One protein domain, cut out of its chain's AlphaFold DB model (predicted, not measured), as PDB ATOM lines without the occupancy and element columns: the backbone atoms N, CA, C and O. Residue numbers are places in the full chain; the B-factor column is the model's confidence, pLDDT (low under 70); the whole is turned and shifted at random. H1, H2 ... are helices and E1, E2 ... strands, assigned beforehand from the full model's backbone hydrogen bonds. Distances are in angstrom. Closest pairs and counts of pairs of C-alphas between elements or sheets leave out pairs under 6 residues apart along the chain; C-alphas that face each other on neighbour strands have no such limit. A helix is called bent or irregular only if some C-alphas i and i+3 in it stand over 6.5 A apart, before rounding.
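This is residues 38 to 127 of the 127 residues of an uncharacterized protein of Fusarium oxysporum f. sp. pisi HDV247 (UniProt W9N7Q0). An antiparallel sheet, E1 E3 E2, has H3 over E2, H2 near E1, and H1 between those helices. The 90 printed residues, class mixed, hold three named helices and three named strands. The whole is compact, radius of gyration of the C-alphas 12.8 A, with spans of 40, 25 and 21 A.

Find C-alpha 38 at (-32.064, 39.793, -1.453), where E1, residues 38 to 40, begins. Then come H1, 41 to 52, H2, 65 to 77, irregular H3, 94 to 105, with C-alphas 95 and 98 7.1 A apart, and E2, 108 to 113. E3, 118 to 125, runs 22.9 A to C-alpha 125 at (-47.513, 36.931, 7.141).

In hairpin E2 and E3, N 109 and O 122 are within hydrogen-bond range, 2.8 A. H1 touches H3, closest C-alphas His 45 and Thr 99, 5.7 A. Every O i to N i+4 pair is within range in H1 and H2, 6 of 8 in H3.

The printed part has no cut; links H1 to H2 and H2 to H3 are long; 11 residues are under pLDDT 70.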
ATOM      1  N   ASN A  38     -32.580  39.250  -0.211       93.38
ATOM      2  CA  ASN A  38     -32.064  39.793  -1.453       93.38
ATOM      3  C   ASN A  38     -31.926  38.663  -2.472       93.38
ATOM      4  O   ASN A  38     -31.096  37.769  -2.313       93.38
ATOM      5  N   TRP A  39     -32.763  38.702  -3.504       92.06
ATOM      6  CA  TRP A  39     -32.756  37.726  -4.587       92.06
ATOM      7  C   TRP A  39     -32.438  38.397  -5.905       92.06
ATOM      8  O   TRP A  39     -32.745  39.563  -6.124       92.06
ATOM      9  N   HIS A  40     -31.874  37.637  -6.827       90.06
ATOM     10  CA  HIS A  40     -31.877  38.063  -8.213       90.06
ATOM     11  C   HIS A  40     -33.254  37.827  -8.849       90.06
ATOM     12  O   HIS A  40     -33.968  36.899  -8.461       90.06
ATOM     13  N   ALA A  41     -33.612  38.593  -9.878       88.88
ATOM     14  CA  ALA A  41     -34.890  38.431 -10.576       88.88
ATOM     15  C   ALA A  41     -35.075  37.039 -11.193       88.88
ATOM     16  O   ALA A  41     -36.200  36.553 -11.262       88.88
ATOM     17  N   GLY A  42     -33.976  36.385 -11.576       87.44
ATOM     18  CA  GLY A  42     -33.977  34.985 -12.005       87.44
ATOM     19  C   GLY A  42     -34.471  34.042 -10.902       87.44
ATOM     20  O   GLY A  42     -35.391  33.261 -11.124       87.44
ATOM     21  N   GLN A  43     -33.947  34.188  -9.680       89.81
ATOM     22  CA  GLN A  43     -34.418  33.426  -8.519       89.81
ATOM     23  C   GLN A  43     -35.881  33.729  -8.189       89.81
ATOM     24  O   GLN A  43     -36.658  32.805  -7.959       89.81
ATOM     25  N   LEU A  44     -36.282  35.005  -8.182       92.00
ATOM     26  CA  LEU A  44     -37.680  35.355  -7.923       92.00
ATOM     27  C   LEU A  44     -38.613  34.746  -8.983       92.00
ATOM     28  O   LEU A  44     -39.682  34.250  -8.641       92.00
ATOM     29  N   HIS A  45     -38.199  34.749 -10.252       90.44
ATOM     30  CA  HIS A  45     -38.945  34.141 -11.351       90.44
ATOM     31  C   HIS A  45     -39.119  32.639 -11.150       90.44
ATOM     32  O   HIS A  45     -40.244  32.150 -11.224       90.44
ATOM     33  N   ASN A  46     -38.039  31.927 -10.825       89.00
ATOM     34  CA  ASN A  46     -38.113  30.506 -10.510       89.00
ATOM     35  C   ASN A  46     -39.060  30.236  -9.329       89.00
ATOM     36  O   ASN A  46     -39.995  29.449  -9.452       89.00
ATOM     37  N   ALA A  47     -38.889  30.961  -8.218       91.19
ATOM     38  CA  ALA A  47     -39.715  30.800  -7.025       91.19
ATOM     39  C   ALA A  47     -41.208  31.050  -7.304       91.19
ATOM     40  O   ALA A  47     -42.060  30.310  -6.812       91.19
ATOM     41  N   VAL A  48     -41.538  32.075  -8.100       92.12
ATOM     42  CA  VAL A  48     -42.915  32.372  -8.526       92.12
ATOM     43  C   VAL A  48     -43.473  31.252  -9.403       92.12
ATOM     44  O   VAL A  48     -44.589  30.800  -9.151       92.12
ATOM     45  N   ASN A  49     -42.715  30.758 -10.382       89.94
ATOM     46  CA  ASN A  49     -43.171  29.672 -11.253       89.94
ATOM     47  C   ASN A  49     -43.414  28.379 -10.471       89.94
ATOM     48  O   ASN A  49     -44.460  27.756 -10.639       89.94
ATOM     49  N   GLU A  50     -42.514  28.012  -9.558       89.69
ATOM     50  CA  GLU A  50     -42.718  26.874  -8.656       89.69
ATOM     51  C   GLU A  50     -43.975  27.049  -7.798       89.69
ATOM     52  O   GLU A  50     -44.691  26.086  -7.525       89.69
ATOM     53  N   ARG A  51     -44.275  28.285  -7.373       89.81
ATOM     54  CA  ARG A  51     -45.487  28.583  -6.604       89.81
ATOM     55  C   ARG A  51     -46.755  28.460  -7.438       89.81
ATOM     56  O   ARG A  51     -47.733  27.948  -6.894       89.81
ATOM     57  N   LEU A  52     -46.730  28.907  -8.691       88.62
ATOM     58  CA  LEU A  52     -47.850  28.831  -9.632       88.62
ATOM     59  C   LEU A  52     -48.101  27.402 -10.131       88.62
ATOM     60  O   LEU A  52     -49.244  27.041 -10.373       88.62
ATOM     61  N   ALA A  53     -47.060  26.572 -10.234       88.44
ATOM     62  CA  ALA A  53     -47.163  25.178 -10.669       88.44
ATOM     63  C   ALA A  53     -47.716  24.221  -9.591       88.44
ATOM     64  O   ALA A  53     -47.816  23.015  -9.824       88.44
ATOM     65  N   ARG A  54     -48.055  24.720  -8.393       84.94
ATOM     66  CA  ARG A  54     -48.589  23.881  -7.313       84.94
ATOM     67  C   ARG A  54     -49.982  23.340  -7.679       84.94
ATOM     68  O   ARG A  54     -50.811  24.114  -8.142       84.94
ATOM     69  N   PRO A  55     -50.288  22.060  -7.380       74.94
ATOM     70  CA  PRO A  55     -51.573  21.447  -7.738       74.94
ATOM     71  C   PRO A  55     -52.800  22.095  -7.084       74.94
ATOM     72  O   PRO A  55     -53.899  21.989  -7.615       74.94
ATOM     73  N   VAL A  56     -52.625  22.737  -5.921       74.50
ATOM     74  CA  VAL A  56     -53.712  23.380  -5.167       74.50
ATOM     75  C   VAL A  56     -53.247  24.762  -4.684       74.50
ATOM     76  O   VAL A  56     -52.761  24.887  -3.557       74.50
ATOM     77  N   PRO A  57     -53.317  25.798  -5.539       67.00
ATOM     78  CA  PRO A  57     -52.777  27.123  -5.227       67.00
ATOM     79  C   PRO A  57     -53.519  27.824  -4.079       67.00
ATOM     80  O   PRO A  57     -52.898  28.602  -3.362       67.00
ATOM     81  N   ASP A  58     -54.792  27.489  -3.851       69.44
ATOM     82  CA  ASP A  58     -55.638  28.135  -2.834       69.44
ATOM     83  C   ASP A  58     -55.549  27.486  -1.442       69.44
ATOM     84  O   ASP A  58     -55.987  28.070  -0.452       69.44
ATOM     85  N   ALA A  59     -54.981  26.278  -1.329       71.88
ATOM     86  CA  ALA A  59     -54.932  25.545  -0.057       71.88
ATOM     87  C   ALA A  59     -53.832  26.039   0.892       71.88
ATOM     88  O   ALA A  59     -53.863  25.745   2.087       71.88
ATOM     89  N   VAL A  60     -52.838  26.759   0.373       77.44
ATOM     90  CA  VAL A  60     -51.735  27.301   1.166       77.44
ATOM     91  C   VAL A  60     -51.421  28.718   0.714       77.44
ATOM     92  O   VAL A  60     -51.463  28.990  -0.485       77.44
ATOM     93  N   PRO A  61     -51.019  29.614   1.632       86.06
ATOM     94  CA  PRO A  61     -50.547  30.933   1.249       86.06
ATOM     95  C   PRO A  61     -49.480  30.861   0.153       86.06
ATOM     96  O   PRO A  61     -48.621  29.961   0.128       86.06
ATOM     97  N   PHE A  62     -49.527  31.832  -0.758       89.62
ATOM     98  CA  PHE A  62     -48.587  31.892  -1.870       89.62
ATOM     99  C   PHE A  62     -47.142  31.920  -1.351       89.62
ATOM    100  O   PHE A  62     -46.324  31.086  -1.756       89.62
ATOM    101  N   TRP A  63     -46.880  32.789  -0.371       91.75
ATOM    102  CA  TRP A  63     -45.642  32.857   0.398       91.75
ATOM    103  C   TRP A  63     -45.854  32.398   1.842       91.75
ATOM    104  O   TRP A  63     -46.873  32.687   2.460       91.75
ATOM    105  N   THR A  64     -44.847  31.731   2.396       91.19
ATOM    106  CA  THR A  64     -44.724  31.460   3.835       91.19
ATOM    107  C   THR A  64     -43.288  31.737   4.269       91.19
ATOM    108  O   THR A  64     -42.370  31.662   3.450       91.19
ATOM    109  N   ALA A  65     -43.053  32.005   5.554       91.31
ATOM    110  CA  ALA A  65     -41.698  32.205   6.074       91.31
ATOM    111  C   ALA A  65     -40.765  31.027   5.715       91.31
ATOM    112  O   ALA A  65     -39.686  31.217   5.155       91.31
ATOM    113  N   GLN A  66     -41.239  29.795   5.932       90.00
ATOM    114  CA  GLN A  66     -40.502  28.573   5.605       90.00
ATOM    115  C   GLN A  66     -40.278  28.404   4.094       90.00
ATOM    116  O   GLN A  66     -39.249  27.890   3.659       90.00
ATOM    117  N   ALA A  67     -41.251  28.796   3.269       90.69
ATOM    118  CA  ALA A  67     -41.107  28.806   1.818       90.69
ATOM    119  C   ALA A  67     -39.976  29.736   1.367       90.69
ATOM    120  O   ALA A  67     -39.151  29.326   0.557       90.69
ATOM    121  N   LEU A  68     -39.937  30.954   1.908       93.56
ATOM    122  CA  LEU A  68     -38.942  31.966   1.568       93.56
ATOM    123  C   LEU A  68     -37.535  31.544   2.016       93.56
ATOM    124  O   LEU A  68     -36.605  31.601   1.219       93.56
ATOM    125  N   GLN A  69     -37.385  31.018   3.236       93.19
ATOM    126  CA  GLN A  69     -36.093  30.506   3.717       93.19
ATOM    127  C   GLN A  69     -35.581  29.321   2.894       93.19
ATOM    128  O   GLN A  69     -34.401  29.272   2.563       93.19
ATOM    129  N   ARG A  70     -36.457  28.372   2.526       91.94
ATOM    130  CA  ARG A  70     -36.060  27.226   1.691       91.94
ATOM    131  C   ARG A  70     -35.593  27.656   0.303       91.94
ATOM    132  O   ARG A  70     -34.595  27.133  -0.176       91.94
ATOM    133  N   GLN A  71     -36.301  28.599  -0.315       91.94
ATOM    134  CA  GLN A  71     -35.928  29.149  -1.620       91.94
ATOM    135  C   GLN A  71     -34.573  29.857  -1.563       91.94
ATOM    136  O   GLN A  71     -33.725  29.629  -2.418       91.94
ATOM    137  N   ASP A  72     -34.341  30.658  -0.523       92.38
ATOM    138  CA  ASP A  72     -33.063  31.342  -0.339       92.38
ATOM    139  C   ASP A  72     -31.903  30.366  -0.093       92.38
ATOM    140  O   ASP A  72     -30.851  30.485  -0.717       92.38
ATOM    141  N   ALA A  73     -32.110  29.357   0.758       91.50
ATOM    142  CA  ALA A  73     -31.111  28.326   1.022       91.50
ATOM    143  C   ALA A  73     -30.771  27.519  -0.241       91.50
ATOM    144  O   ALA A  73     -29.595  27.294  -0.519       91.50
ATOM    145  N   ALA A  74     -31.776  27.133  -1.034       89.12
ATOM    146  CA  ALA A  74     -31.570  26.435  -2.303       89.12
ATOM    147  C   ALA A  74     -30.802  27.305  -3.310       89.12
ATOM    148  O   ALA A  74     -29.826  26.846  -3.904       89.12
ATOM    149  N   TYR A  75     -31.178  28.581  -3.436       89.88
ATOM    150  CA  TYR A  75     -30.489  29.528  -4.312       89.88
ATOM    151  C   TYR A  75     -29.020  29.725  -3.913       89.88
ATOM    152  O   TYR A  75     -28.145  29.817  -4.772       89.88
ATOM    153  N   ARG A  76     -28.729  29.742  -2.607       88.88
ATOM    154  CA  ARG A  76     -27.363  29.830  -2.066       88.88
ATOM    155  C   ARG A  76     -26.555  28.554  -2.193       88.88
ATOM    156  O   ARG A  76     -25.341  28.646  -2.339       88.88
ATOM    157  N   ALA A  77     -27.199  27.395  -2.155       87.38
ATOM    158  CA  ALA A  77     -26.521  26.111  -2.249       87.38
ATOM    159  C   ALA A  77     -26.096  25.751  -3.683       87.38
ATOM    160  O   ALA A  77     -25.126  25.014  -3.843       87.38
ATOM    161  N   GLY A  78     -26.786  26.246  -4.718       77.69
ATOM    162  CA  GLY A  78     -26.483  25.825  -6.089       77.69
ATOM    163  C   GLY A  78     -26.995  26.738  -7.203       77.69
ATOM    164  O   GLY A  78     -27.893  26.330  -7.937       77.69
ATOM    165  N   PRO A  79     -26.414  27.936  -7.402       73.75
ATOM    166  CA  PRO A  79     -26.485  28.605  -8.697       73.75
ATOM    167  C   PRO A  79     -25.614  27.846  -9.729       73.75
ATOM    168  O   PRO A  79     -24.563  27.319  -9.357       73.75
ATOM    169  N   PRO A  80     -25.973  27.812 -11.027       68.56
ATOM    170  CA  PRO A  80     -27.110  28.472 -11.671       68.56
ATOM    171  C   PRO A  80     -28.443  27.743 -11.459       68.56
ATOM    172  O   PRO A  80     -28.479  26.522 -11.371       68.56
ATOM    173  N   ILE A  81     -29.552  28.488 -11.497       72.00
ATOM    174  CA  ILE A  81     -30.889  27.890 -11.638       72.00
ATOM    175  C   ILE A  81     -31.079  27.541 -13.122       72.00
ATOM    176  O   ILE A  81     -31.063  28.460 -13.952       72.00
ATOM    177  N   PRO A  82     -31.231  26.253 -13.484       68.69
ATOM    178  CA  PRO A  82     -31.363  25.843 -14.877       68.69
ATOM    179  C   PRO A  82     -32.548  26.520 -15.573       68.69
ATOM    180  O   PRO A  82     -33.558  26.829 -14.943       68.69
ATOM    181  N   ALA A  83     -32.424  26.745 -16.884       68.00
ATOM    182  CA  ALA A  83     -33.480  27.295 -17.747       68.00
ATOM    183  C   ALA A  83     -34.060  28.662 -17.322       68.00
ATOM    184  O   ALA A  83     -35.086  29.095 -17.843       68.00
ATOM    185  N   THR A  84     -33.394  29.378 -16.416       73.94
ATOM    186  CA  THR A  84     -33.773  30.737 -16.030       73.94
ATOM    187  C   THR A  84     -33.004  31.728 -16.888       73.94
ATOM    188  O   THR A  84     -31.777  31.712 -16.896       73.94
ATOM    189  N   MET A  85     -33.705  32.604 -17.607       75.94
ATOM    190  CA  MET A  85     -33.059  33.756 -18.233       75.94
ATOM    191  C   MET A  85     -32.860  34.828 -17.163       75.94
ATOM    192  O   MET A  85     -33.810  35.199 -16.475       75.94
ATOM    193  N   TRP A  86     -31.628  35.296 -16.994       75.25
ATOM    194  CA  TRP A  86     -31.286  36.286 -15.977       75.25
ATOM    195  C   TRP A  86     -31.306  37.680 -16.609       75.25
ATOM    196  O   TRP A  86     -30.785  37.847 -17.716       75.25
ATOM    197  N   PRO A  87     -31.860  38.713 -15.945       72.38
ATOM    198  CA  PRO A  87     -31.678  40.071 -16.424       72.38
ATOM    199  C   PRO A  87     -30.180  40.383 -16.438       72.38
ATOM    200  O   PRO A  87     -29.467  40.197 -15.457       72.38
ATOM    201  N   THR A  88     -29.699  40.846 -17.581       68.81
ATOM    202  CA  THR A  88     -28.342  41.372 -17.760       68.81
ATOM    203  C   THR A  88     -28.444  42.857 -18.102       68.81
ATOM    204  O   THR A  88     -29.530  43.317 -18.465       68.81
ATOM    205  N   PRO A  89     -27.348  43.635 -18.086       65.75
ATOM    206  CA  PRO A  89     -27.386  45.023 -18.556       65.75
ATOM    207  C   PRO A  89     -27.995  45.196 -19.964       65.75
ATOM    208  O   PRO A  89     -28.589  46.235 -20.256       65.75
ATOM    209  N   ALA A  90     -27.893  44.171 -20.824       62.66
ATOM    210  CA  ALA A  90     -28.439  44.169 -22.179       62.66
ATOM    211  C   ALA A  90     -29.943  43.840 -22.245       62.66
ATOM    212  O   ALA A  90     -30.660  44.437 -23.043       62.66
ATOM    213  N   VAL A  91     -30.421  42.909 -21.411       68.44
ATOM    214  CA  VAL A  91     -31.829  42.460 -21.392       68.44
ATOM    215  C   VAL A  91     -32.691  43.279 -20.420       68.44
ATOM    216  O   VAL A  91     -33.902  43.407 -20.605       68.44
ATOM    217  N   ARG A  92     -32.052  43.916 -19.431       69.19
ATOM    218  CA  ARG A  92     -32.671  44.689 -18.346       69.19
ATOM    219  C   ARG A  92     -33.739  43.873 -17.602       69.19
ATOM    220  O   ARG A  92     -33.860  42.663 -17.751       69.19
ATOM    221  N   MET A  93     -34.534  44.552 -16.779       75.94
ATOM    222  CA  MET A  93     -35.631  43.955 -16.006       75.94
ATOM    223  C   MET A  93     -36.922  43.737 -16.805       75.94
ATOM    224  O   MET A  93     -37.892  43.223 -16.254       75.94
ATOM    225  N   THR A  94     -36.978  44.128 -18.082       70.44
ATOM    226  CA  THR A  94     -38.235  44.190 -18.847       70.44
ATOM    227  C   THR A  94     -38.960  42.848 -18.898       70.44
ATOM    228  O   THR A  94     -40.180  42.808 -18.773       70.44
ATOM    229  N   MET A  95     -38.223  41.744 -18.993       75.38
ATOM    230  CA  MET A  95     -38.809  40.404 -19.004       75.38
ATOM    231  C   MET A  95     -39.242  39.879 -17.622       75.38
ATOM    232  O   MET A  95     -40.046  38.957 -17.546       75.38
ATOM    233  N   HIS A  96     -38.744  40.475 -16.534       81.88
ATOM    234  CA  HIS A  96     -39.087  40.105 -15.155       81.88
ATOM    235  C   HIS A  96     -40.105  41.055 -14.515       81.88
ATOM    236  O   HIS A  96     -40.528  40.821 -13.384       81.88
ATOM    237  N   ALA A  97     -40.542  42.104 -15.219       83.94
ATOM    238  CA  ALA A  97     -41.591  42.994 -14.730       83.94
ATOM    239  C   ALA A  97     -42.893  42.243 -14.362       83.94
ATOM    240  O   ALA A  97     -43.404  42.494 -13.270       83.94
ATOM    241  N   PRO A  98     -43.386  41.267 -15.158       86.69
ATOM    242  CA  PRO A  98     -44.545  40.464 -14.758       86.69
ATOM    243  C   PRO A  98     -44.288  39.641 -13.487       86.69
ATOM    244  O   PRO A  98     -45.150  39.545 -12.622       86.69
ATOM    245  N   THR A  99     -43.081  39.091 -13.326       90.12
ATOM    246  CA  THR A  99     -42.697  38.344 -12.120       90.12
ATOM    247  C   THR A  99     -42.753  39.220 -10.868       90.12
ATOM    248  O   THR A  99     -43.279  38.786  -9.843       90.12
ATOM    249  N   LEU A 100     -42.240  40.454 -10.941       91.19
ATOM    250  CA  LEU A 100     -42.322  41.410  -9.832       91.19
ATOM    251  C   LEU A 100     -43.778  41.707  -9.463       91.19
ATOM    252  O   LEU A 100     -44.120  41.705  -8.283       91.19
ATOM    253  N   GLN A 101     -44.635  41.909 -10.467       92.81
ATOM    254  CA  GLN A 101     -46.062  42.159 -10.259       92.81
ATOM    255  C   GLN A 101     -46.748  40.981  -9.566       92.81
ATOM    256  O   GLN A 101     -47.451  41.193  -8.581       92.81
ATOM    257  N   VAL A 102     -46.501  39.745 -10.012       93.06
ATOM    258  CA  VAL A 102     -47.068  38.545  -9.376       93.06
ATOM    259  C   VAL A 102     -46.592  38.418  -7.929       93.06
ATOM    260  O   VAL A 102     -47.403  38.161  -7.041       93.06
ATOM    261  N   ALA A 103     -45.304  38.641  -7.655       92.69
ATOM    262  CA  ALA A 103     -44.782  38.598  -6.290       92.69
ATOM    263  C   ALA A 103     -45.475  39.629  -5.377       92.69
ATOM    264  O   ALA A 103     -45.889  39.277  -4.268       92.69
ATOM    265  N   GLN A 104     -45.663  40.861  -5.870       94.50
ATOM    266  CA  GLN A 104     -46.348  41.946  -5.160       94.50
ATOM    267  C   GLN A 104     -47.832  41.680  -4.925       94.50
ATOM    268  O   GLN A 104     -48.309  41.844  -3.804       94.50
ATOM    269  N   GLN A 105     -48.551  41.210  -5.945       93.75
ATOM    270  CA  GLN A 105     -49.963  40.830  -5.833       93.75
ATOM    271  C   GLN A 105     -50.183  39.728  -4.791       93.75
ATOM    272  O   GLN A 105     -51.230  39.678  -4.154       93.75
ATOM    273  N   ASN A 106     -49.173  38.885  -4.577       91.69
ATOM    274  CA  ASN A 106     -49.196  37.805  -3.598       91.69
ATOM    275  C   ASN A 106     -48.564  38.185  -2.242       91.69
ATOM    276  O   ASN A 106     -48.256  37.311  -1.433       91.69
ATOM    277  N   GLY A 107     -48.375  39.481  -1.970       90.94
ATOM    278  CA  GLY A 107     -48.024  40.001  -0.644       90.94
ATOM    279  C   GLY A 107     -46.530  40.177  -0.360       90.94
ATOM    280  O   GLY A 107     -46.175  40.551   0.756       90.94
ATOM    281  N   MET A 108     -45.635  39.931  -1.323       95.44
ATOM    282  CA  MET A 108     -44.216  40.291  -1.185       95.44
ATOM    283  C   MET A 108     -44.015  41.764  -1.542       95.44
ATOM    284  O   MET A 108     -44.293  42.191  -2.656       95.44
ATOM    285  N   HIS A 109     -43.473  42.554  -0.629       96.00
ATOM    286  CA  HIS A 109     -43.126  43.937  -0.904       96.00
ATOM    287  C   HIS A 109     -41.720  44.025  -1.513       96.00
ATOM    288  O   HIS A 109     -40.749  43.536  -0.946       96.00
ATOM    289  N   ILE A 110     -41.608  44.661  -2.680       94.44
ATOM    290  CA  ILE A 110     -40.331  44.882  -3.367       94.44
ATOM    291  C   ILE A 110     -39.798  46.257  -2.969       94.44
ATOM    292  O   ILE A 110     -40.344  47.269  -3.398       94.44
ATOM    293  N   ASN A 111     -38.743  46.292  -2.154       93.88
ATOM    294  CA  ASN A 111     -38.168  47.535  -1.634       93.88
ATOM    295  C   ASN A 111     -37.326  48.263  -2.684       93.88
ATOM    296  O   ASN A 111     -37.358  49.487  -2.770       93.88
ATOM    297  N   SER A 112     -36.543  47.522  -3.471       91.69
ATOM    298  CA  SER A 112     -35.703  48.099  -4.523       91.69
ATOM    299  C   SER A 112     -35.298  47.056  -5.554       91.69
ATOM    300  O   SER A 112     -35.091  45.894  -5.200       91.69
ATOM    301  N   VAL A 113     -35.104  47.495  -6.798       89.00
ATOM    302  CA  VAL A 113     -34.545  46.692  -7.890       89.00
ATOM    303  C   VAL A 113     -33.413  47.476  -8.540       89.00
ATOM    304  O   VAL A 113     -33.622  48.618  -8.948       89.00
ATOM    305  N   ASN A 114     -32.220  46.891  -8.645       85.25
ATOM    306  CA  ASN A 114     -31.100  47.542  -9.328       85.25
ATOM    307  C   ASN A 114     -31.018  47.148 -10.816       85.25
ATOM    308  O   ASN A 114     -31.691  46.227 -11.279       85.25
ATOM    309  N   LEU A 115     -30.164  47.838 -11.581       75.81
ATOM    310  CA  LEU A 115     -29.995  47.598 -13.025       75.81
ATOM    311  C   LEU A 115     -29.448  46.204 -13.369       75.81
ATOM    312  O   LEU A 115     -29.597  45.760 -14.505       75.81
ATOM    313  N   GLN A 116     -28.819  45.531 -12.407       76.25
ATOM    314  CA  GLN A 116     -28.316  44.168 -12.555       76.25
ATOM    315  C   GLN A 116     -29.385  43.123 -12.231       76.25
ATOM    316  O   GLN A 116     -29.164  41.961 -12.506       76.25
ATOM    317  N   GLY A 117     -30.547  43.518 -11.700       83.44
ATOM    318  CA  GLY A 117     -31.637  42.606 -11.366       83.44
ATOM    319  C   GLY A 117     -31.584  42.030  -9.957       83.44
ATOM    320  O   GLY A 117     -32.307  41.075  -9.677       83.44
ATOM    321  N   HIS A 118     -30.792  42.613  -9.055       87.94
ATOM    322  CA  HIS A 118     -30.909  42.342  -7.624       87.94
ATOM    323  C   HIS A 118     -32.131  43.047  -7.043       87.94
ATOM    324  O   HIS A 118     -32.380  44.222  -7.320       87.94
ATOM    325  N   ILE A 119     -32.868  42.309  -6.224       91.62
ATOM    326  CA  ILE A 119     -34.165  42.665  -5.671       91.62
ATOM    327  C   ILE A 119     -34.068  42.537  -4.158       91.62
ATOM    328  O   ILE A 119     -33.931  41.433  -3.633       91.62
ATOM    329  N   VAL A 120     -34.202  43.664  -3.466       93.81
ATOM    330  CA  VAL A 120     -34.429  43.672  -2.017       93.81
ATOM    331  C   VAL A 120     -35.927  43.576  -1.792       93.81
ATOM    332  O   VAL A 120     -36.688  44.363  -2.363       93.81
ATOM    333  N   TRP A 121     -36.343  42.604  -0.988       94.94
ATOM    334  CA  TRP A 121     -37.746  42.336  -0.717       94.94
ATOM    335  C   TRP A 121     -37.998  42.102   0.770       94.94
ATOM    336  O   TRP A 121     -37.145  41.603   1.510       94.94
ATOM    337  N   THR A 122     -39.220  42.418   1.185       95.44
ATOM    338  CA  THR A 122     -39.788  42.071   2.482       95.44
ATOM    339  C   THR A 122     -41.105  41.328   2.285       95.44
ATOM    340  O   THR A 122     -41.799  41.481   1.283       95.44
ATOM    341  N   TRP A 123     -41.471  40.492   3.244       95.25
ATOM    342  CA  TRP A 123     -42.757  39.813   3.278       95.25
ATOM    343  C   TRP A 123     -43.257  39.749   4.715       95.25
ATOM    344  O   TRP A 123     -42.480  39.496   5.633       95.25
ATOM    345  N   GLN A 124     -44.554  39.963   4.903       92.19
ATOM    346  CA  GLN A 124     -45.213  39.816   6.194       92.19
ATOM    347  C   GLN A 124     -46.342  38.802   6.070       92.19
ATOM    348  O   GLN A 124     -47.122  38.838   5.119       92.19
ATOM    349  N   GLY A 125     -46.438  37.909   7.048       87.75
ATOM    350  CA  GLY A 125     -47.513  36.931   7.141       87.75
ATOM    351  C   GLY A 125     -48.000  36.781   8.569       87.75
ATOM    352  O   GLY A 125     -47.315  37.165   9.516       87.75
ATOM    353  N   ARG A 126     -49.193  36.216   8.723       80.94
ATOM    354  CA  ARG A 126     -49.759  35.876  10.033       80.94
ATOM    355  C   ARG A 126     -49.380  34.444  10.415       80.94
ATOM    356  O   ARG A 126     -48.974  33.671   9.544       80.94
ATOM    357  N   GLN A 127     -49.441  34.148  11.714       63.19
ATOM    358  CA  GLN A 127     -49.345  32.779  12.228       63.19
ATOM    359  C   GLN A 127     -50.581  31.961  11.874       63.19
ATOM    360  O   GLN A 127     -51.677  32.563  11.815       63.19
TER     361      GLN A 127